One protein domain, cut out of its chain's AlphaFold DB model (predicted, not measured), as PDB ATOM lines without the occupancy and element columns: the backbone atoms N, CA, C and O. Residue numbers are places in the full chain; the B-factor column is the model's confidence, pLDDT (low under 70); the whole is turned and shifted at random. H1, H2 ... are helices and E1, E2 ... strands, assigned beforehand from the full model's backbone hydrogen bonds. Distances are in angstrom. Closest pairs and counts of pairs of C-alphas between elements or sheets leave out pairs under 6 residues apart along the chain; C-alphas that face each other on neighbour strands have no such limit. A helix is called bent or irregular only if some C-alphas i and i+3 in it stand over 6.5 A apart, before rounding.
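AT A GLANCE: This is residues 73 to 170 and 321 to 379 of the 631 residues of the protein "SET domain containing protein, putative" of Angomonas deanei (UniProt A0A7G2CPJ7). Look for a compact cluster of crossed helices round H4, with H1 and H7 crossing it on opposite sides and H5 packing across it near its end. Beside them H2 folds back from H1, and the bent helix H6 packs with its second arm on H2 and H7, while its first residues, 321 to 326, stick out. The printed part has 157 residues, mostly helix, with seven named helices and then one named strand, E1. The radius of gyration of the C-alphas is 15.4 A, and they span 45 by 40 by 30 A.

HOW THE PARTS SIT: Start at H6, residues 321 to 345, assigned as one helix by its hydrogen bonds but bent: C-alphas 335 and 338 are 6.8 A apart. Its arms H6a, residues 321 to 335, and H6b, residues 338 to 345, stand at a steep tilt of 46 degrees. H6b touches H7, residues 352 to 373, at a steep tilt of 60 degrees, closest at C-alphas 345 and 356, 5.2 A. H6b touches H2, residues 98 to 114, at a shallow tilt of 10 degrees, opposite ways, closest at C-alphas 104 and 340, 7.3 A. H7 touches the hub H4, residues 129 to 143, at a steep tilt of 62 degrees, closest at C-alphas 139 and 366, 5.4 A. H1, residues 74 to 87, touches H4 at C-alphas 74 and 130, their closest, 3.9 A. H1 and H2 form a hairpin, closest at C-alphas 82 and 98, 5.7 A. H5, residues 150 to 160, is irregular, with C-alphas 151 and 154 7.4 A apart; it touches H4 about perpendicular at 89 degrees, closest at C-alphas 141 and 156, 5.5 A. H3, residues 120 to 123, is close to H2 but not clearly touching, closest at C-alphas 112 and 122, 7.1 A. E1, residues 375 to 378, pairs with no named strand and meets H7 only through their link. Every O i to N i+4 pair is within hydrogen-bond range in H1, H2, H4, H6a, H6b and H7; in H5 5 of 7 are, and H3 is too short for such a pair.

IN THESE COORDINATES: Find C-alpha 74 at (154.956, 172.125, 156.798), where H1 begins. H7 runs 31.3 A from C-alpha 352 at (139.036, 195.762, 146.244); H2 measures 24.2 A, H4 21.3 A and H6a 21.1 A. E1 ends at C-alpha 378, (164.234, 162.431, 152.962).

THE WHOLE: The C-alphas farthest apart, of Glu 91 and Ser 321, are 47.8 A apart. Residues 171 to 320 are not printed, and C-alphas 170 and 321 are 12.9 A apart across the cut. Of the links printed whole, none is long. The pLDDT is under 70 in 28 residues, among them 115 to 125.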
ATOM      1  N   GLU A  73     159.430 173.879 157.951       90.31
ATOM      2  CA  GLU A  73     158.701 172.707 157.448       90.31
ATOM      3  C   GLU A  73     157.189 172.962 157.415       90.31
ATOM      4  O   GLU A  73     156.715 173.985 157.910       90.31
ATOM      5  N   GLY A  74     156.418 172.025 156.861       89.38
ATOM      6  CA  GLY A  74     154.956 172.125 156.798       89.38
ATOM      7  C   GLY A  74     154.291 172.358 158.158       89.38
ATOM      8  O   GLY A  74     153.503 173.289 158.298       89.38
ATOM      9  N   GLU A  75     154.636 171.568 159.177       88.94
ATOM     10  CA  GLU A  75     154.063 171.713 160.527       88.94
ATOM     11  C   GLU A  75     154.463 173.037 161.184       88.94
ATOM     12  O   GLU A  75     153.615 173.746 161.729       88.94
ATOM     13  N   SER A  76     155.736 173.420 161.060       89.06
ATOM     14  CA  SER A  76     156.246 174.705 161.540       89.06
ATOM     15  C   SER A  76     155.556 175.878 160.838       89.06
ATOM     16  O   SER A  76     155.242 176.877 161.477       89.06
ATOM     17  N   ALA A  77     155.271 175.754 159.538       92.44
ATOM     18  CA  ALA A  77     154.546 176.752 158.761       92.44
ATOM     19  C   ALA A  77     153.081 176.872 159.204       92.44
ATOM     20  O   ALA A  77     152.583 177.987 159.329       92.44
ATOM     21  N   VAL A  78     152.402 175.759 159.502       93.50
ATOM     22  CA  VAL A  78     151.040 175.775 160.069       93.50
ATOM     23  C   VAL A  78     151.027 176.472 161.428       93.50
ATOM     24  O   VAL A  78     150.220 177.377 161.641       93.50
ATOM     25  N   ALA A  79     151.938 176.092 162.328       91.25
ATOM     26  CA  ALA A  79     152.056 176.709 163.648       91.25
ATOM     27  C   ALA A  79     152.345 178.214 163.541       91.25
ATOM     28  O   ALA A  79     151.748 179.016 164.259       91.25
ATOM     29  N   LEU A  80     153.203 178.603 162.595       90.81
ATOM     30  CA  LEU A  80     153.517 179.996 162.307       90.81
ATOM     31  C   LEU A  80     152.298 180.767 161.809       90.81
ATOM     32  O   LEU A  80     152.027 181.845 162.326       90.81
ATOM     33  N   LEU A  81     151.550 180.227 160.844       92.88
ATOM     34  CA  LEU A  81     150.323 180.849 160.337       92.88
ATOM     35  C   LEU A  81     149.282 181.006 161.448       92.88
ATOM     36  O   LEU A  81     148.666 182.062 161.568       92.88
ATOM     37  N   HIS A  82     149.117 179.987 162.293       92.75
ATOM     38  CA  HIS A  82     148.203 180.040 163.429       92.75
ATOM     39  C   HIS A  82     148.600 181.133 164.423       92.75
ATOM     40  O   HIS A  82     147.764 181.956 164.799       92.75
ATOM     41  N   ALA A  83     149.870 181.165 164.837       89.12
ATOM     42  CA  ALA A  83     150.394 182.172 165.756       89.12
ATOM     43  C   ALA A  83     150.285 183.585 165.166       89.12
ATOM     44  O   ALA A  83     149.829 184.501 165.845       89.12
ATOM     45  N   PHE A  84     150.642 183.743 163.889       89.69
ATOM     46  CA  PHE A  84     150.586 185.009 163.169       89.69
ATOM     47  C   PHE A  84     149.155 185.554 163.094       89.69
ATOM     48  O   PHE A  84     148.898 186.678 163.519       89.69
ATOM     49  N   LEU A  85     148.201 184.757 162.612       90.56
ATOM     50  CA  LEU A  85     146.816 185.209 162.451       90.56
ATOM     51  C   LEU A  85     146.116 185.409 163.796       90.56
ATOM     52  O   LEU A  85     145.287 186.302 163.930       90.56
ATOM     53  N   SER A  86     146.474 184.620 164.811       89.00
ATOM     54  CA  SER A  86     145.928 184.770 166.162       89.00
ATOM     55  C   SER A  86     146.437 186.045 166.847       89.00
ATOM     56  O   SER A  86     145.648 186.750 167.468       89.00
ATOM     57  N   ALA A  87     147.728 186.375 166.710       84.56
ATOM     58  CA  ALA A  87     148.322 187.586 167.289       84.56
ATOM     59  C   ALA A  87     147.813 188.875 166.623       84.56
ATOM     60  O   ALA A  87     147.657 189.901 167.290       84.56
ATOM     61  N   ASN A  88     147.527 188.813 165.321       80.56
ATOM     62  CA  ASN A  88     147.101 189.970 164.538       80.56
ATOM     63  C   ASN A  88     145.589 190.094 164.398       80.56
ATOM     64  O   ASN A  88     145.117 191.045 163.787       80.56
ATOM     65  N   ARG A  89     144.811 189.225 165.054       77.25
ATOM     66  CA  ARG A  89     143.352 189.341 165.158       77.25
ATOM     67  C   ARG A  89     142.945 190.465 166.119       77.25
ATOM     68  O   ARG A  89     142.284 190.243 167.128       77.25
ATOM     69  N   LYS A  90     143.354 191.692 165.818       74.62
ATOM     70  CA  LYS A  90     142.757 192.898 166.394       74.62
ATOM     71  C   LYS A  90     141.568 193.295 165.528       74.62
ATOM     72  O   LYS A  90     141.611 193.113 164.307       74.62
ATOM     73  N   GLU A  91     140.512 193.814 166.150       63.00
ATOM     74  CA  GLU A  91     139.378 194.386 165.420       63.00
ATOM     75  C   GLU A  91     139.900 195.423 164.413       63.00
ATOM     76  O   GLU A  91     140.568 196.387 164.784       63.00
ATOM     77  N   GLY A  92     139.656 195.184 163.121       68.12
ATOM     78  CA  GLY A  92     140.093 196.067 162.034       68.12
ATOM     79  C   GLY A  92     141.467 195.780 161.412       68.12
ATOM     80  O   GLY A  92     141.901 196.580 160.590       68.12
ATOM     81  N   SER A  93     142.127 194.666 161.752       69.62
ATOM     82  CA  SER A  93     143.431 194.250 161.188       69.62
ATOM     83  C   SER A  93     143.433 193.915 159.694       69.62
ATOM     84  O   SER A  93     144.501 193.838 159.102       69.62
ATOM     85  N   GLY A  94     142.274 193.726 159.060       78.75
ATOM     86  CA  GLY A  94     142.255 193.417 157.629       78.75
ATOM     87  C   GLY A  94     142.751 192.004 157.290       78.75
ATOM     88  O   GLY A  94     143.120 191.759 156.148       78.75
ATOM     89  N   LEU A  95     142.788 191.078 158.257       87.06
ATOM     90  CA  LEU A  95     143.251 189.701 158.057       87.06
ATOM     91  C   LEU A  95     142.167 188.660 158.376       87.06
ATOM     92  O   LEU A  95     141.409 188.851 159.332       87.06
ATOM     93  N   PRO A  96     142.107 187.539 157.628       90.69
ATOM     94  CA  PRO A  96     141.201 186.441 157.940       90.69
ATOM     95  C   PRO A  96     141.639 185.709 159.212       90.69
ATOM     96  O   PRO A  96     142.818 185.654 159.567       90.69
ATOM     97  N   SER A  97     140.692 185.070 159.886       91.56
ATOM     98  CA  SER A  97     141.003 184.123 160.952       91.56
ATOM     99  C   SER A  97     141.750 182.901 160.407       91.56
ATOM    100  O   SER A  97     141.601 182.511 159.245       91.56
ATOM    101  N   PHE A  98     142.517 182.231 161.274       93.12
ATOM    102  CA  PHE A  98     143.181 180.981 160.902       93.12
ATOM    103  C   PHE A  98     142.186 179.933 160.385       93.12
ATOM    104  O   PHE A  98     142.481 179.249 159.413       93.12
ATOM    105  N   ASN A  99     140.991 179.845 160.977       93.69
ATOM    106  CA  ASN A  99     139.970 178.886 160.556       93.69
ATOM    107  C   ASN A  99     139.421 179.183 159.152       93.69
ATOM    108  O   ASN A  99     139.186 178.246 158.391       93.69
ATOM    109  N   GLU A 100     139.242 180.454 158.784       93.56
ATOM    110  CA  GLU A 100     138.807 180.850 157.434       93.56
ATOM    111  C   GLU A 100     139.883 180.538 156.389       93.56
ATOM    112  O   GLU A 100     139.592 179.923 155.357       93.56
ATOM    113  N   LEU A 101     141.143 180.881 156.685       93.75
ATOM    114  CA  LEU A 101     142.271 180.532 155.821       93.75
ATOM    115  C   LEU A 101     142.407 179.012 155.686       93.75
ATOM    116  O   LEU A 101     142.541 178.501 154.577       93.75
ATOM    117  N   TRP A 102     142.330 178.276 156.796       94.50
ATOM    118  CA  TRP A 102     142.453 176.822 156.803       94.50
ATOM    119  C   TRP A 102     141.324 176.145 156.031       94.50
ATOM    120  O   TRP A 102     141.582 175.261 155.220       94.50
ATOM    121  N   SER A 103     140.083 176.600 156.208       93.44
ATOM    122  CA  SER A 103     138.932 176.093 155.450       93.44
ATOM    123  C   SER A 103     139.116 176.316 153.947       93.44
ATOM    124  O   SER A 103     138.846 175.416 153.153       93.44
ATOM    125  N   THR A 104     139.662 177.473 153.564       93.25
ATOM    126  CA  THR A 104     140.015 177.781 152.170       93.25
ATOM    127  C   THR A 104     141.106 176.841 151.653       93.25
ATOM    128  O   THR A 104     140.962 176.273 150.575       93.25
ATOM    129  N   VAL A 105     142.158 176.586 152.436       90.56
ATOM    130  CA  VAL A 105     143.219 175.625 152.083       90.56
ATOM    131  C   VAL A 105     142.665 174.210 151.893       90.56
ATOM    132  O   VAL A 105     143.005 173.554 150.909       90.56
ATOM    133  N   ILE A 106     141.795 173.739 152.789       91.94
ATOM    134  CA  ILE A 106     141.162 172.419 152.678       91.94
ATOM    135  C   ILE A 106     140.280 172.335 151.427       91.94
ATOM    136  O   ILE A 106     140.359 171.347 150.697       91.94
ATOM    137  N   ALA A 107     139.496 173.376 151.136       91.06
ATOM    138  CA  ALA A 107     138.692 173.445 149.917       91.06
ATOM    139  C   ALA A 107     139.562 173.402 148.650       91.06
ATOM    140  O   ALA A 107     139.242 172.676 147.709       91.06
ATOM    141  N   ILE A 108     140.692 174.116 148.638       88.25
ATOM    142  CA  ILE A 108     141.642 174.085 147.520       88.25
ATOM    143  C   ILE A 108     142.242 172.686 147.351       88.25
ATOM    144  O   ILE A 108     142.262 172.165 146.239       88.25
ATOM    145  N   LEU A 109     142.690 172.046 148.435       87.12
ATOM    146  CA  LEU A 109     143.241 170.688 148.382       87.12
ATOM    147  C   LEU A 109     142.219 169.677 147.850       87.12
ATOM    148  O   LEU A 109     142.563 168.863 146.995       87.12
ATOM    149  N   ALA A 110     140.966 169.761 148.300       87.19
ATOM    150  CA  ALA A 110     139.887 168.917 147.796       87.19
ATOM    151  C   ALA A 110     139.636 169.148 146.295       87.19
ATOM    152  O   ALA A 110     139.466 168.193 145.540       87.19
ATOM    153  N   ASN A 111     139.675 170.404 145.841       84.56
ATOM    154  CA  ASN A 111     139.512 170.753 144.430       84.56
ATOM    155  C   ASN A 111     140.680 170.231 143.568       84.56
ATOM    156  O   ASN A 111     140.474 169.671 142.493       84.56
ATOM    157  N   ILE A 112     141.917 170.333 144.065       79.62
ATOM    158  CA  ILE A 112     143.107 169.787 143.394       79.62
ATOM    159  C   ILE A 112     143.012 168.260 143.277       79.62
ATOM    160  O   ILE A 112     143.297 167.724 142.207       79.62
ATOM    161  N   GLN A 113     142.557 167.572 144.330       79.19
ATOM    162  CA  GLN A 113     142.334 166.121 144.314       79.19
ATOM    163  C   GLN A 113     141.272 165.705 143.284       79.19
ATOM    164  O   GLN A 113     141.458 164.742 142.548       79.19
ATOM    165  N   GLN A 114     140.176 166.458 143.164       77.94
ATOM    166  CA  GLN A 114     139.134 166.193 142.160       77.94
ATOM    167  C   GLN A 114     139.617 166.396 140.715       77.94
ATOM    168  O   GLN A 114     139.040 165.847 139.775       77.94
ATOM    169  N   HIS A 115     140.681 167.173 140.527       69.44
ATOM    170  CA  HIS A 115     141.293 167.441 139.232       69.44
ATOM    171  C   HIS A 115     142.557 166.601 138.965       69.44
ATOM    172  O   HIS A 115     143.281 166.897 138.010       69.44
ATOM    173  N   GLU A 116     142.808 165.538 139.743       60.78
ATOM    174  CA  GLU A 116     143.992 164.666 139.626       60.78
ATOM    175  C   GLU A 116     144.242 164.144 138.203       60.78
ATOM    176  O   GLU A 116     145.390 164.113 137.763       60.78
ATOM    177  N   ASP A 117     143.183 163.822 137.452       57.62
ATOM    178  CA  ASP A 117     143.287 163.308 136.079       57.62
ATOM    179  C   ASP A 117     143.697 164.380 135.050       57.62
ATOM    180  O   ASP A 117     144.211 164.059 133.978       57.62
ATOM    181  N   LYS A 118     143.462 165.665 135.350       51.97
ATOM    182  CA  LYS A 118     143.743 166.797 134.444       51.97
ATOM    183  C   LYS A 118     145.027 167.532 134.801       51.97
ATOM    184  O   LYS A 118     145.594 168.239 133.970       51.97
ATOM    185  N   LEU A 119     145.488 167.368 136.035       50.81
ATOM    186  CA  LEU A 119     146.611 168.095 136.584       50.81
ATOM    187  C   LEU A 119     147.749 167.119 136.864       50.81
ATOM    188  O   LEU A 119     147.820 166.506 137.924       50.81
ATOM    189  N   LEU A 120     148.756 167.117 135.988       53.19
ATOM    190  CA  LEU A 120     150.098 166.619 136.330       53.19
ATOM    191  C   LEU A 120     150.676 167.305 137.599       53.19
ATOM    192  O   LEU A 120     151.694 166.851 138.133       53.19
ATOM    193  N   LEU A 121     150.024 168.367 138.106       50.25
ATOM    194  CA  LEU A 121     150.327 169.049 139.369       50.25
ATOM    195  C   LEU A 121     150.125 168.170 140.610       50.25
ATOM    196  O   LEU A 121     150.862 168.375 141.573       50.25
ATOM    197  N   SER A 122     149.232 167.168 140.593       43.50
ATOM    198  CA  SER A 122     149.039 166.236 141.727       43.50
ATOM    199  C   SER A 122     150.323 165.480 142.101       43.50
ATOM    200  O   SER A 122     150.512 165.062 143.240       43.50
ATOM    201  N   SER A 123     151.266 165.376 141.156       50.19
ATOM    202  CA  SER A 123     152.587 164.775 141.365       50.19
ATOM    203  C   SER A 123     153.640 165.726 141.950       50.19
ATOM    204  O   SER A 123     154.798 165.330 142.114       50.19
ATOM    205  N   THR A 124     153.293 166.987 142.224       61.75
ATOM    206  CA  THR A 124     154.252 167.995 142.691       61.75
ATOM    207  C   THR A 124     154.009 168.346 144.158       61.75
ATOM    208  O   THR A 124     152.910 168.706 144.570       61.75
ATOM    209  N   LEU A 125     155.073 168.258 144.959       63.38
ATOM    210  CA  LEU A 125     155.046 168.422 146.420       63.38
ATOM    211  C   LEU A 125     154.507 169.781 146.895       63.38
ATOM    212  O   LEU A 125     154.146 169.922 148.061       63.38
ATOM    213  N   TYR A 126     154.440 170.772 146.004       70.25
ATOM    214  CA  TYR A 126     153.940 172.113 146.295       70.25
ATOM    215  C   TYR A 126     152.430 172.166 146.545       70.25
ATOM    216  O   TYR A 126     151.989 173.026 147.298       70.25
ATOM    217  N   TYR A 127     151.655 171.234 145.982       75.94
ATOM    218  CA  TYR A 127     150.194 171.173 146.151       75.94
ATOM    219  C   TYR A 127     149.774 170.113 147.168       75.94
ATOM    220  O   TYR A 127     148.719 169.493 147.068       75.94
ATOM    221  N   THR A 128     150.633 169.899 148.156       83.62
ATOM    222  CA  THR A 128     150.298 169.180 149.383       83.62
ATOM    223  C   THR A 128     149.892 170.189 150.453       83.62
ATOM    224  O   THR A 128     150.169 171.384 150.321       83.62
ATOM    225  N   ARG A 129     149.289 169.713 151.551       88.69
ATOM    226  CA  ARG A 129     149.030 170.536 152.746       88.69
ATOM    227  C   ARG A 129     150.267 171.345 153.134       88.69
ATOM    228  O   ARG A 129     150.193 172.561 153.261       88.69
ATOM    229  N   ASP A 130     151.402 170.670 153.263       88.19
ATOM    230  CA  ASP A 130     152.651 171.271 153.724       88.19
ATOM    231  C   ASP A 130     153.210 172.278 152.713       88.19
ATOM    232  O   ASP A 130     153.639 173.363 153.101       88.19
ATOM    233  N   GLY A 131     153.141 171.963 151.416       87.69
ATOM    234  CA  GLY A 131     153.559 172.874 150.352       87.69
ATOM    235  C   GLY A 131     152.747 174.170 150.321       87.69
ATOM    236  O   GLY A 131     153.324 175.257 150.276       87.69
ATOM    237  N   ILE A 132     151.423 174.065 150.442       90.62
ATOM    238  CA  ILE A 132     150.528 175.223 150.527       90.62
ATOM    239  C   ILE A 132     150.810 176.049 151.788       90.62
ATOM    240  O   ILE A 132     150.893 177.275 151.718       90.62
ATOM    241  N   CYS A 133     151.002 175.403 152.938       92.94
ATOM    242  CA  CYS A 133     151.291 176.113 154.185       92.94
ATOM    243  C   CYS A 133     152.626 176.854 154.116       92.94
ATOM    244  O   CYS A 133     152.712 177.997 154.553       92.94
ATOM    245  N   LEU A 134     153.652 176.248 153.515       92.94
ATOM    246  CA  LEU A 134     154.937 176.904 153.280       92.94
ATOM    247  C   LEU A 134     154.815 178.097 152.335       92.94
ATOM    248  O   LEU A 134     155.434 179.136 152.567       92.94
ATOM    249  N   TRP A 135     154.007 177.964 151.282       93.12
ATOM    250  CA  TRP A 135     153.719 179.056 150.358       93.12
ATOM    251  C   TRP A 135     153.074 180.236 151.098       93.12
ATOM    252  O   TRP A 135     153.566 181.366 151.019       93.12
ATOM    253  N   LEU A 136     152.020 179.978 151.870       94.88
ATOM    254  CA  LEU A 136     151.337 181.006 152.650       94.88
ATOM    255  C   LEU A 136     152.259 181.610 153.713       94.88
ATOM    256  O   LEU A 136     152.344 182.830 153.813       94.88
ATOM    257  N   ALA A 137     153.022 180.799 154.446       94.00
ATOM    258  CA  ALA A 137     153.970 181.296 155.442       94.00
ATOM    259  C   ALA A 137     154.994 182.260 154.821       94.00
ATOM    260  O   ALA A 137     155.232 183.334 155.372       94.00
ATOM    261  N   LEU A 138     155.543 181.940 153.641       92.94
ATOM    262  CA  LEU A 138     156.428 182.847 152.897       92.94
ATOM    263  C   LEU A 138     155.751 184.171 152.525       92.94
ATOM    264  O   LEU A 138     156.400 185.218 152.560       92.94
ATOM    265  N   HIS A 139     154.478 184.125 152.130       93.44
ATOM    266  CA  HIS A 139     153.698 185.317 151.814       93.44
ATOM    267  C   HIS A 139     153.517 186.198 153.060       93.44
ATOM    268  O   HIS A 139     153.935 187.356 153.049       93.44
ATOM    269  N   PHE A 140     153.012 185.627 154.156       92.56
ATOM    270  CA  PHE A 140     152.774 186.352 155.407       92.56
ATOM    271  C   PHE A 140     154.051 186.954 155.998       92.56
ATOM    272  O   PHE A 140     154.095 188.147 156.293       92.56
ATOM    273  N   LEU A 141     155.129 186.171 156.078       90.50
ATOM    274  CA  LEU A 141     156.407 186.628 156.635       90.50
ATOM    275  C   LEU A 141     157.017 187.807 155.872       90.50
ATOM    276  O   LEU A 141     157.751 188.609 156.454       90.50
ATOM    277  N   ARG A 142     156.743 187.910 154.568       90.56
ATOM    278  CA  ARG A 142     157.273 188.987 153.736       90.56
ATOM    279  C   ARG A 142     156.379 190.216 153.706       90.56
ATOM    280  O   ARG A 142     156.895 191.320 153.852       90.56
ATOM    281  N   PHE A 143     155.093 190.037 153.429       89.19
ATOM    282  CA  PHE A 143     154.202 191.152 153.095       89.19
ATOM    283  C   PHE A 143     153.431 191.680 154.302       89.19
ATOM    284  O   PHE A 143     153.077 192.851 154.319       89.19
ATOM    285  N   TYR A 144     153.322 190.880 155.363       86.50
ATOM    286  CA  TYR A 144     152.775 191.291 156.657       86.50
ATOM    287  C   TYR A 144     153.873 191.281 157.724       86.50
ATOM    288  O   TYR A 144     153.718 190.844 158.863       86.50
ATOM    289  N   SER A 145     155.061 191.732 157.323       77.69
ATOM    290  CA  SER A 145     156.263 191.568 158.130       77.69
ATOM    291  C   SER A 145     156.203 192.359 159.442       77.69
ATOM    292  O   SER A 145     156.798 191.945 160.437       77.69
ATOM    293  N   ASP A 146     155.509 193.496 159.464       80.06
ATOM    294  CA  ASP A 146     155.423 194.384 160.635       80.06
ATOM    295  C   ASP A 146     154.556 193.803 161.758       80.06
ATOM    296  O   ASP A 146     154.683 194.184 162.917       80.06
ATOM    297  N   GLU A 147     153.762 192.800 161.411       78.44
ATOM    298  CA  GLU A 147     152.846 192.064 162.270       78.44
ATOM    299  C   GLU A 147     153.445 190.731 162.763       78.44
ATOM    300  O   GLU A 147     152.827 189.981 163.520       78.44
ATOM    301  N   CYS A 148     154.672 190.401 162.347       75.75
ATOM    302  CA  CYS A 148     155.320 189.153 162.739       75.75
ATOM    303  C   CYS A 148     155.716 189.160 164.229       75.75
ATOM    304  O   CYS A 148     156.373 190.107 164.676       75.75
ATOM    305  N   PRO A 149     155.425 188.082 164.990       75.88
ATOM    306  CA  PRO A 149     155.866 187.951 166.377       75.88
ATOM    307  C   PRO A 149     157.393 188.105 166.523       75.88
ATOM    308  O   PRO A 149     158.133 187.635 165.650       75.88
ATOM    309  N   PRO A 150     157.901 188.683 167.632       77.12
ATOM    310  CA  PRO A 150     159.341 188.878 167.851       77.12
ATOM    311  C   PRO A 150     160.165 187.588 167.759       77.12
ATOM    312  O   PRO A 150     161.298 187.603 167.280       77.12
ATOM    313  N   GLU A 151     159.582 186.462 168.167       75.81
ATOM    314  CA  GLU A 151     160.196 185.131 168.101       75.81
ATOM    315  C   GLU A 151     160.488 184.686 166.658       75.81
ATOM    316  O   GLU A 151     161.434 183.943 166.413       75.81
ATOM    317  N   GLN A 152     159.729 185.201 165.684       76.44
ATOM    318  CA  GLN A 152     159.865 184.894 164.258       76.44
ATOM    319  C   GLN A 152     160.718 185.928 163.503       76.44
ATOM    320  O   GLN A 152     160.848 185.867 162.277       76.44
ATOM    321  N   LEU A 153     161.335 186.886 164.209       75.19
ATOM    322  CA  LEU A 153     162.118 187.963 163.595       75.19
ATOM    323  C   LEU A 153     163.332 187.430 162.815       75.19
ATOM    324  O   LEU A 153     163.727 188.013 161.803       75.19
ATOM    325  N   SER A 154     163.926 186.317 163.257       76.00
ATOM    326  CA  SER A 154     164.992 185.632 162.518       76.00
ATOM    327  C   SER A 154     164.469 185.165 161.158       76.00
ATOM    328  O   SER A 154     164.975 185.602 160.125       76.00
ATOM    329  N   LEU A 155     163.407 184.367 161.134       79.81
ATOM    330  CA  LEU A 155     162.803 183.846 159.913       79.81
ATOM    331  C   LEU A 155     162.352 184.968 158.960       79.81
ATOM    332  O   LEU A 155     162.655 184.919 157.766       79.81
ATOM    333  N   LYS A 156     161.742 186.032 159.502       82.50
ATOM    334  CA  LYS A 156     161.414 187.266 158.765       82.50
ATOM    335  C   LYS A 156     162.644 187.842 158.066       82.50
ATOM    336  O   LYS A 156     162.621 188.058 156.857       82.50
ATOM    337  N   ASN A 157     163.736 188.070 158.797       82.38
ATOM    338  CA  ASN A 157     164.954 188.652 158.223       82.38
ATOM    339  C   ASN A 157     165.540 187.787 157.095       82.38
ATOM    340  O   ASN A 157     166.024 188.326 156.102       82.38
ATOM    341  N   TRP A 158     165.458 186.460 157.212       83.31
ATOM    342  CA  TRP A 158     165.913 185.553 156.157       83.31
ATOM    343  C   TRP A 158     165.074 185.643 154.885       83.31
ATOM    344  O   TRP A 158     165.638 185.656 153.789       83.31
ATOM    345  N   ILE A 159     163.752 185.755 155.013       83.62
ATOM    346  CA  ILE A 159     162.844 185.885 153.866       83.62
ATOM    347  C   ILE A 159     162.967 187.265 153.216       83.62
ATOM    348  O   ILE A 159     162.917 187.374 151.991       83.62
ATOM    349  N   LEU A 160     163.191 188.322 154.001       84.00
ATOM    350  CA  LEU A 160     163.411 189.675 153.477       84.00
ATOM    351  C   LEU A 160     164.701 189.802 152.650       84.00
ATOM    352  O   LEU A 160     164.806 190.699 151.812       84.00
ATOM    353  N   ASP A 161     165.662 188.896 152.828       80.38
ATOM    354  CA  ASP A 161     166.855 188.815 151.981       80.38
ATOM    355  C   ASP A 161     166.580 188.166 150.607       80.38
ATOM    356  O   ASP A 161     167.437 188.212 149.709       80.38
ATOM    357  N   PHE A 162     165.417 187.533 150.411       81.31
ATOM    358  CA  PHE A 162     165.069 186.951 149.117       81.31
ATOM    359  C   PHE A 162     164.928 188.044 148.052       81.31
ATOM    360  O   PHE A 162     164.566 189.186 148.352       81.31
ATOM    361  N   PRO A 163     165.200 187.729 146.770       76.19
ATOM    362  CA  PRO A 163     165.066 188.700 145.695       76.19
ATOM    363  C   PRO A 163     163.685 189.381 145.707       76.19
ATOM    364  O   PRO A 163     162.661 188.708 145.850       76.19
ATOM    365  N   PRO A 164     163.619 190.716 145.552       72.81
ATOM    366  CA  PRO A 164     162.350 191.427 145.608       72.81
ATOM    367  C   PRO A 164     161.454 191.084 144.415       72.81
ATOM    368  O   PRO A 164     160.239 191.048 144.557       72.81
ATOM    369  N   LYS A 165     162.050 190.785 143.260       67.81
ATOM    370  CA  LYS A 165     161.332 190.412 142.043       67.81
ATOM    371  C   LYS A 165     161.270 188.898 141.912       67.81
ATOM    372  O   LYS A 165     162.236 188.207 142.245       67.81
ATOM    373  N   VAL A 166     160.145 188.411 141.394       61.53
ATOM    374  CA  VAL A 166     160.026 187.040 140.892       61.53
ATOM    375  C   VAL A 166     161.175 186.830 139.900       61.53
ATOM    376  O   VAL A 166     161.369 187.705 139.045       61.53
ATOM    377  N   PRO A 167     161.979 185.752 140.004       51.34
ATOM    378  CA  PRO A 167     162.906 185.405 138.935       51.34
ATOM    379  C   PRO A 167     162.066 185.378 137.666       51.34
ATOM    380  O   PRO A 167     160.988 184.782 137.701       51.34
ATOM    381  N   PRO A 168     162.448 186.081 136.597       46.47
ATOM    382  CA  PRO A 168     161.564 186.204 135.464       46.47
ATOM    383  C   PRO A 168     161.582 184.869 134.718       46.47
ATOM    384  O   PRO A 168     162.295 184.697 133.739       46.47
ATOM    385  N   ILE A 169     160.786 183.917 135.203       44.56
ATOM    386  CA  ILE A 169     160.500 182.639 134.556       44.56
ATOM    387  C   ILE A 169     160.011 182.948 133.139       44.56
ATOM    388  O   ILE A 169     160.448 182.310 132.194       44.56
ATOM    389  N   GLY A 170     159.241 184.032 132.979       38.94
ATOM    390  CA  GLY A 170     158.869 184.609 131.690       38.94
ATOM    391  C   GLY A 170     160.039 185.109 130.831       38.94
ATOM    392  O   GLY A 170     160.004 184.862 129.639       38.94
ATOM    393  N   SER A 321     155.294 173.147 124.533       55.66
ATOM    394  CA  SER A 321     156.040 173.532 125.729       55.66
ATOM    395  C   SER A 321     155.477 174.765 126.434       55.66
ATOM    396  O   SER A 321     155.251 174.766 127.646       55.66
ATOM    397  N   VAL A 322     155.266 175.834 125.665       59.22
ATOM    398  CA  VAL A 322     154.762 177.117 126.168       59.22
ATOM    399  C   VAL A 322     153.315 176.953 126.588       59.22
ATOM    400  O   VAL A 322     152.952 177.376 127.681       59.22
ATOM    401  N   LYS A 323     152.510 176.274 125.764       63.91
ATOM    402  CA  LYS A 323     151.115 175.950 126.078       63.91
ATOM    403  C   LYS A 323     151.006 175.192 127.398       63.91
ATOM    404  O   LYS A 323     150.203 175.577 128.241       63.91
ATOM    405  N   HIS A 324     151.862 174.194 127.625       63.59
ATOM    406  CA  HIS A 324     151.856 173.419 128.863       63.59
ATOM    407  C   HIS A 324     152.300 174.236 130.090       63.59
ATOM    408  O   HIS A 324     151.636 174.197 131.122       63.59
ATOM    409  N   CYS A 325     153.369 175.035 129.984       62.66
ATOM    410  CA  CYS A 325     153.801 175.941 131.060       62.66
ATOM    411  C   CYS A 325     152.718 176.966 131.426       62.66
ATOM    412  O   CYS A 325     152.437 177.189 132.604       62.66
ATOM    413  N   THR A 326     152.099 177.574 130.413       66.88
ATOM    414  CA  THR A 326     151.003 178.534 130.576       66.88
ATOM    415  C   THR A 326     149.782 177.868 131.194       66.88
ATOM    416  O   THR A 326     149.199 178.420 132.117       66.88
ATOM    417  N   GLN A 327     149.428 176.657 130.761       73.50
ATOM    418  CA  GLN A 327     148.336 175.889 131.354       73.50
ATOM    419  C   GLN A 327     148.599 175.591 132.835       73.50
ATOM    420  O   GLN A 327     147.730 175.841 133.662       73.50
ATOM    421  N   LEU A 328     149.801 175.122 133.189       71.06
ATOM    422  CA  LEU A 328     150.180 174.887 134.585       71.06
ATOM    423  C   LEU A 328     150.074 176.168 135.418       71.06
ATOM    424  O   LEU A 328     149.514 176.139 136.509       71.06
ATOM    425  N   GLN A 329     150.578 177.293 134.906       75.25
ATOM    426  CA  GLN A 329     150.476 178.576 135.599       75.25
ATOM    427  C   GLN A 329     149.014 179.018 135.760       75.25
ATOM    428  O   GLN A 329     148.638 179.425 136.852       75.25
ATOM    429  N   ASN A 330     148.188 178.896 134.719       78.88
ATOM    430  CA  ASN A 330     146.770 179.263 134.758       78.88
ATOM    431  C   ASN A 330     145.981 178.412 135.759       78.88
ATOM    432  O   ASN A 330     145.113 178.928 136.453       78.88
ATOM    433  N   GLU A 331     146.293 177.122 135.872       81.88
ATOM    434  CA  GLU A 331     145.660 176.261 136.871       81.88
ATOM    435  C   GLU A 331     146.067 176.653 138.292       81.88
ATOM    436  O   GLU A 331     145.221 176.685 139.179       81.88
ATOM    437  N   VAL A 332     147.329 177.028 138.517       82.56
ATOM    438  CA  VAL A 332     147.770 177.568 139.815       82.56
ATOM    439  C   VAL A 332     147.066 178.882 140.142       82.56
ATOM    440  O   VAL A 332     146.657 179.087 141.288       82.56
ATOM    441  N   GLU A 333     146.914 179.761 139.148       85.62
ATOM    442  CA  GLU A 333     146.167 181.010 139.303       85.62
ATOM    443  C   GLU A 333     144.729 180.724 139.741       85.62
ATOM    444  O   GLU A 333     144.309 181.151 140.813       85.62
ATOM    445  N   ARG A 334     144.017 179.912 138.958       88.50
ATOM    446  CA  ARG A 334     142.602 179.594 139.152       88.50
ATOM    447  C   ARG A 334     142.325 178.827 140.444       88.50
ATOM    448  O   ARG A 334     141.353 179.108 141.140       88.50
ATOM    449  N   LEU A 335     143.130 177.808 140.747       86.56
ATOM    450  CA  LEU A 335     142.853 176.876 141.845       86.56
ATOM    451  C   LEU A 335     143.335 177.379 143.197       86.56
ATOM    452  O   LEU A 335     142.779 176.968 144.211       86.56
ATOM    453  N   PHE A 336     144.365 178.225 143.228       89.06
ATOM    454  CA  PHE A 336     144.975 178.665 144.478       89.06
ATOM    455  C   PHE A 336     145.020 180.182 144.615       89.06
ATOM    456  O   PHE A 336     144.501 180.720 145.592       89.06
ATOM    457  N   ILE A 337     145.646 180.875 143.661       89.88
ATOM    458  CA  ILE A 337     145.941 182.305 143.813       89.88
ATOM    459  C   ILE A 337     144.648 183.115 143.864       89.88
ATOM    460  O   ILE A 337     144.517 183.953 144.745       89.88
ATOM    461  N   GLU A 338     143.684 182.851 142.985       92.31
ATOM    462  CA  GLU A 338     142.404 183.560 142.958       92.31
ATOM    463  C   GLU A 338     141.585 183.371 144.250       92.31
ATOM    464  O   GLU A 338     141.216 184.383 144.848       92.31
ATOM    465  N   PRO A 339     141.312 182.140 144.744       92.44
ATOM    466  CA  PRO A 339     140.591 181.957 146.006       92.44
ATOM    467  C   PRO A 339     141.276 182.613 147.207       92.44
ATOM    468  O   PRO A 339     140.613 183.258 148.019       92.44
ATOM    469  N   VAL A 340     142.600 182.469 147.321       92.94
ATOM    470  CA  VAL A 340     143.357 183.035 148.446       92.94
ATOM    471  C   VAL A 340     143.436 184.555 148.340       92.94
ATOM    472  O   VAL A 340     143.262 185.233 149.348       92.94
ATOM    473  N   ALA A 341     143.651 185.105 147.141       93.00
ATOM    474  CA  ALA A 341     143.684 186.549 146.936       93.00
ATOM    475  C   ALA A 341     142.345 187.187 147.297       93.00
ATOM    476  O   ALA A 341     142.346 188.161 148.036       93.00
ATOM    477  N   LYS A 342     141.222 186.593 146.868       92.44
ATOM    478  CA  LYS A 342     139.874 187.046 147.243       92.44
ATOM    479  C   LYS A 342     139.658 187.028 148.752       92.44
ATOM    480  O   LYS A 342     139.109 187.978 149.300       92.44
ATOM    481  N   LEU A 343     140.096 185.967 149.433       92.00
ATOM    482  CA  LEU A 343     140.000 185.894 150.891       92.00
ATOM    483  C   LEU A 343     140.786 187.034 151.553       92.00
ATOM    484  O   LEU A 343     140.249 187.728 152.412       92.00
ATOM    485  N   LEU A 344     142.037 187.242 151.146       90.75
ATOM    486  CA  LEU A 344     142.918 188.249 151.738       90.75
ATOM    487  C   LEU A 344     142.513 189.688 151.378       90.75
ATOM    488  O   LEU A 344     142.646 190.573 152.218       90.75
ATOM    489  N   SER A 345     141.988 189.932 150.174       90.25
ATOM    490  CA  SER A 345     141.544 191.262 149.737       90.25
ATOM    491  C   SER A 345     140.186 191.656 150.315       90.25
ATOM    492  O   SER A 345     139.958 192.840 150.556       90.25
ATOM    493  N   SER A 346     139.308 190.686 150.610       85.38
ATOM    494  CA  SER A 346     137.952 190.933 151.135       85.38
ATOM    495  C   SER A 346     137.903 191.719 152.449       85.38
ATOM    496  O   SER A 346     136.861 192.264 152.807       85.38
ATOM    497  N   VAL A 347     139.022 191.787 153.169       76.25
ATOM    498  CA  VAL A 347     139.116 192.423 154.485       76.25
ATOM    499  C   VAL A 347     139.789 193.806 154.415       76.25
ATOM    500  O   VAL A 347     139.840 194.529 155.414       76.25
ATOM    501  N   SER A 348     140.294 194.207 153.243       79.75
ATOM    502  CA  SER A 348     140.939 195.506 153.043       79.75
ATOM    503  C   SER A 348     139.913 196.628 152.862       79.75
ATOM    504  O   SER A 348     138.843 196.439 152.291       79.75
ATOM    505  N   LYS A 349     140.250 197.833 153.343       78.19
ATOM    506  CA  LYS A 349     139.411 199.043 153.219       78.19
ATOM    507  C   LYS A 349     139.646 199.821 151.911       78.19
ATOM    508  O   LYS A 349     139.018 200.858 151.720       78.19
ATOM    509  N   GLY A 350     140.595 199.382 151.078       83.50
ATOM    510  CA  GLY A 350     140.965 200.034 149.815       83.50
ATOM    511  C   GLY A 350     140.072 199.647 148.634       83.50
ATOM    512  O   GLY A 350     139.044 198.998 148.813       83.50
ATOM    513  N   ASP A 351     140.477 200.040 147.421       87.88
ATOM    514  CA  ASP A 351     139.861 199.530 146.192       87.88
ATOM    515  C   ASP A 351     140.045 198.000 146.147       87.88
ATOM    516  O   ASP A 351     141.188 197.525 146.101       87.88
ATOM    517  N   PRO A 352     138.952 197.214 146.189       86.94
ATOM    518  CA  PRO A 352     139.036 195.762 146.244       86.94
ATOM    519  C   PRO A 352     139.766 195.174 145.033       86.94
ATOM    520  O   PRO A 352     140.430 194.149 145.172       86.94
ATOM    521  N   GLN A 353     139.686 195.818 143.863       88.75
ATOM    522  CA  GLN A 353     140.326 195.315 142.652       88.75
ATOM    523  C   GLN A 353     141.841 195.557 142.664       88.75
ATOM    524  O   GLN A 353     142.612 194.652 142.336       88.75
ATOM    525  N   GLU A 354     142.277 196.758 143.052       90.69
ATOM    526  CA  GLU A 354     143.704 197.084 143.167       90.69
ATOM    527  C   GLU A 354     144.379 196.207 144.228       90.69
ATOM    528  O   GLU A 354     145.460 195.654 144.000       90.69
ATOM    529  N   GLU A 355     143.709 196.020 145.364       89.81
ATOM    530  CA  GLU A 355     144.207 195.183 146.447       89.81
ATOM    531  C   GLU A 355     144.285 193.709 146.046       89.81
ATOM    532  O   GLU A 355     145.288 193.045 146.313       89.81
ATOM    533  N   GLU A 356     143.259 193.182 145.374       91.69
ATOM    534  CA  GLU A 356     143.278 191.804 144.888       91.69
ATOM    535  C   GLU A 356     144.453 191.578 143.926       91.69
ATOM    536  O   GLU A 356     145.195 190.607 144.082       91.69
ATOM    537  N   GLU A 357     144.693 192.481 142.971       90.31
ATOM    538  CA  GLU A 357     145.826 192.357 142.047       90.31
ATOM    539  C   GLU A 357     147.185 192.481 142.747       90.31
ATOM    540  O   GLU A 357     148.129 191.751 142.406       90.31
ATOM    541  N   ARG A 358     147.287 193.335 143.774       92.50
ATOM    542  CA  ARG A 358     148.468 193.404 144.642       92.50
ATOM    543  C   ARG A 358     148.717 192.058 145.317       92.50
ATOM    544  O   ARG A 358     149.801 191.492 145.159       92.50
ATOM    545  N   VAL A 359     147.714 191.502 145.996       91.88
ATOM    546  CA  VAL A 359     147.826 190.213 146.693       91.88
ATOM    547  C   VAL A 359     148.152 189.081 145.714       91.88
ATOM    548  O   VAL A 359     149.024 188.255 145.996       91.88
ATOM    549  N   LYS A 360     147.545 189.055 144.522       90.81
ATOM    550  CA  LYS A 360     147.898 188.082 143.474       90.81
ATOM    551  C   LYS A 360     149.375 188.175 143.098       90.81
ATOM    552  O   LYS A 360     150.056 187.151 143.021       90.81
ATOM    553  N   ALA A 361     149.910 189.378 142.888       87.81
ATOM    554  CA  ALA A 361     151.330 189.569 142.583       87.81
ATOM    555  C   ALA A 361     152.247 189.058 143.713       87.81
ATOM    556  O   ALA A 361     153.284 188.436 143.452       87.81
ATOM    557  N   GLU A 362     151.847 189.265 144.963       91.38
ATOM    558  CA  GLU A 362     152.556 188.792 146.151       91.38
ATOM    559  C   GLU A 362     152.517 187.261 146.293       91.38
ATOM    560  O   GLU A 362     153.546 186.638 146.578       91.38
ATOM    561  N   LEU A 363     151.367 186.633 146.028       91.31
ATOM    562  CA  LEU A 363     151.205 185.176 146.008       91.31
ATOM    563  C   LEU A 363     152.018 184.530 144.875       91.31
ATOM    564  O   LEU A 363     152.689 183.519 145.089       91.31
ATOM    565  N   ARG A 364     152.051 185.138 143.682       87.12
ATOM    566  CA  ARG A 364     152.923 184.704 142.568       87.12
ATOM    567  C   ARG A 364     154.398 184.739 142.962       87.12
ATOM    568  O   ARG A 364     155.174 183.847 142.589       87.12
ATOM    569  N   TRP A 365     154.796 185.763 143.720       88.69
ATOM    570  CA  TRP A 365     156.155 185.882 144.235       88.69
ATOM    571  C   TRP A 365     156.495 184.755 145.207       88.69
ATOM    572  O   TRP A 365     157.507 184.074 145.010       88.69
ATOM    573  N   SER A 366     155.653 184.514 146.212       90.50
ATOM    574  CA  SER A 366     155.920 183.491 147.229       90.50
ATOM    575  C   SER A 366     155.904 182.083 146.632       90.50
ATOM    576  O   SER A 366     156.785 181.286 146.957       90.50
ATOM    577  N   HIS A 367     155.027 181.812 145.660       86.94
ATOM    578  CA  HIS A 367     155.011 180.554 144.905       86.94
ATOM    579  C   HIS A 367     156.345 180.301 144.206       86.94
ATOM    580  O   HIS A 367     156.926 179.218 144.259       86.94
ATOM    581  N   SER A 368     156.851 181.326 143.526       79.50
ATOM    582  CA  SER A 368     158.084 181.226 142.755       79.50
ATOM    583  C   SER A 368     159.310 181.096 143.656       79.50
ATOM    584  O   SER A 368     160.253 180.383 143.309       79.50
ATOM    585  N   MET A 369     159.294 181.724 144.835       83.88
ATOM    586  CA  MET A 369     160.336 181.501 145.837       83.88
ATOM    587  C   MET A 369     160.286 180.093 146.401       83.88
ATOM    588  O   MET A 369     161.331 179.451 146.448       83.88
ATOM    589  N   LEU A 370     159.105 179.583 146.754       85.44
ATOM    590  CA  LEU A 370     158.969 178.215 147.241       85.44
ATOM    591  C   LEU A 370     159.512 177.215 146.213       85.44
ATOM    592  O   LEU A 370     160.379 176.413 146.546       85.44
ATOM    593  N   ARG A 371     159.087 177.325 144.948       79.31
ATOM    594  CA  ARG A 371     159.527 176.428 143.867       79.31
ATOM    595  C   ARG A 371     161.034 176.428 143.636       79.31
ATOM    596  O   ARG A 371     161.644 175.383 143.437       79.31
ATOM    597  N   SER A 372     161.642 177.609 143.686       74.38
ATOM    598  CA  SER A 372     163.068 177.769 143.400       74.38
ATOM    599  C   SER A 372     163.981 177.505 144.600       74.38
ATOM    600  O   SER A 372     165.201 177.466 144.421       74.38
ATOM    601  N   ARG A 373     163.444 177.339 145.820       82.75
ATOM    602  CA  ARG A 373     164.242 177.282 147.063       82.75
ATOM    603  C   ARG A 373     163.946 176.103 147.975       82.75
ATOM    604  O   ARG A 373     164.838 175.722 148.729       82.75
ATOM    605  N   ALA A 374     162.742 175.544 147.928       84.06
ATOM    606  CA  ALA A 374     162.386 174.422 148.781       84.06
ATOM    607  C   ALA A 374     163.208 173.175 148.432       84.06
ATOM    608  O   ALA A 374     163.495 172.895 147.264       84.06
ATOM    609  N   LEU A 375     163.585 172.430 149.465       80.81
ATOM    610  CA  LEU A 375     164.282 171.155 149.357       80.81
ATOM    611  C   LEU A 375     163.364 170.045 149.852       80.81
ATOM    612  O   LEU A 375     162.431 170.276 150.619       80.81
ATOM    613  N   ASN A 376     163.666 168.828 149.421       76.00
ATOM    614  CA  ASN A 376     163.027 167.635 149.937       76.00
ATOM    615  C   ASN A 376     163.946 167.010 150.993       76.00
ATOM    616  O   ASN A 376     165.070 166.600 150.681       76.00
ATOM    617  N   LEU A 377     163.484 166.965 152.238       75.94
ATOM    618  CA  LEU A 377     164.120 166.196 153.292       75.94
ATOM    619  C   LEU A 377     163.593 164.768 153.259       75.94
ATOM    620  O   LEU A 377     162.452 164.483 153.621       75.94
ATOM    621  N   PHE A 378     164.469 163.859 152.840       68.25
ATOM    622  CA  PHE A 378     164.234 162.431 152.962       68.25
ATOM    623  C   PHE A 378     164.698 161.970 154.339       68.25
ATOM    624  O   PHE A 378     165.900 161.940 154.620       68.25
ATOM    625  N   SER A 379     163.763 161.548 155.187       58.28
ATOM    626  CA  SER A 379     164.131 160.744 156.345       58.28
ATOM    627  C   SER A 379     164.497 159.347 155.832       58.28
ATOM    628  O   SER A 379     163.659 158.542 155.429       58.28
TER     629      SER A 379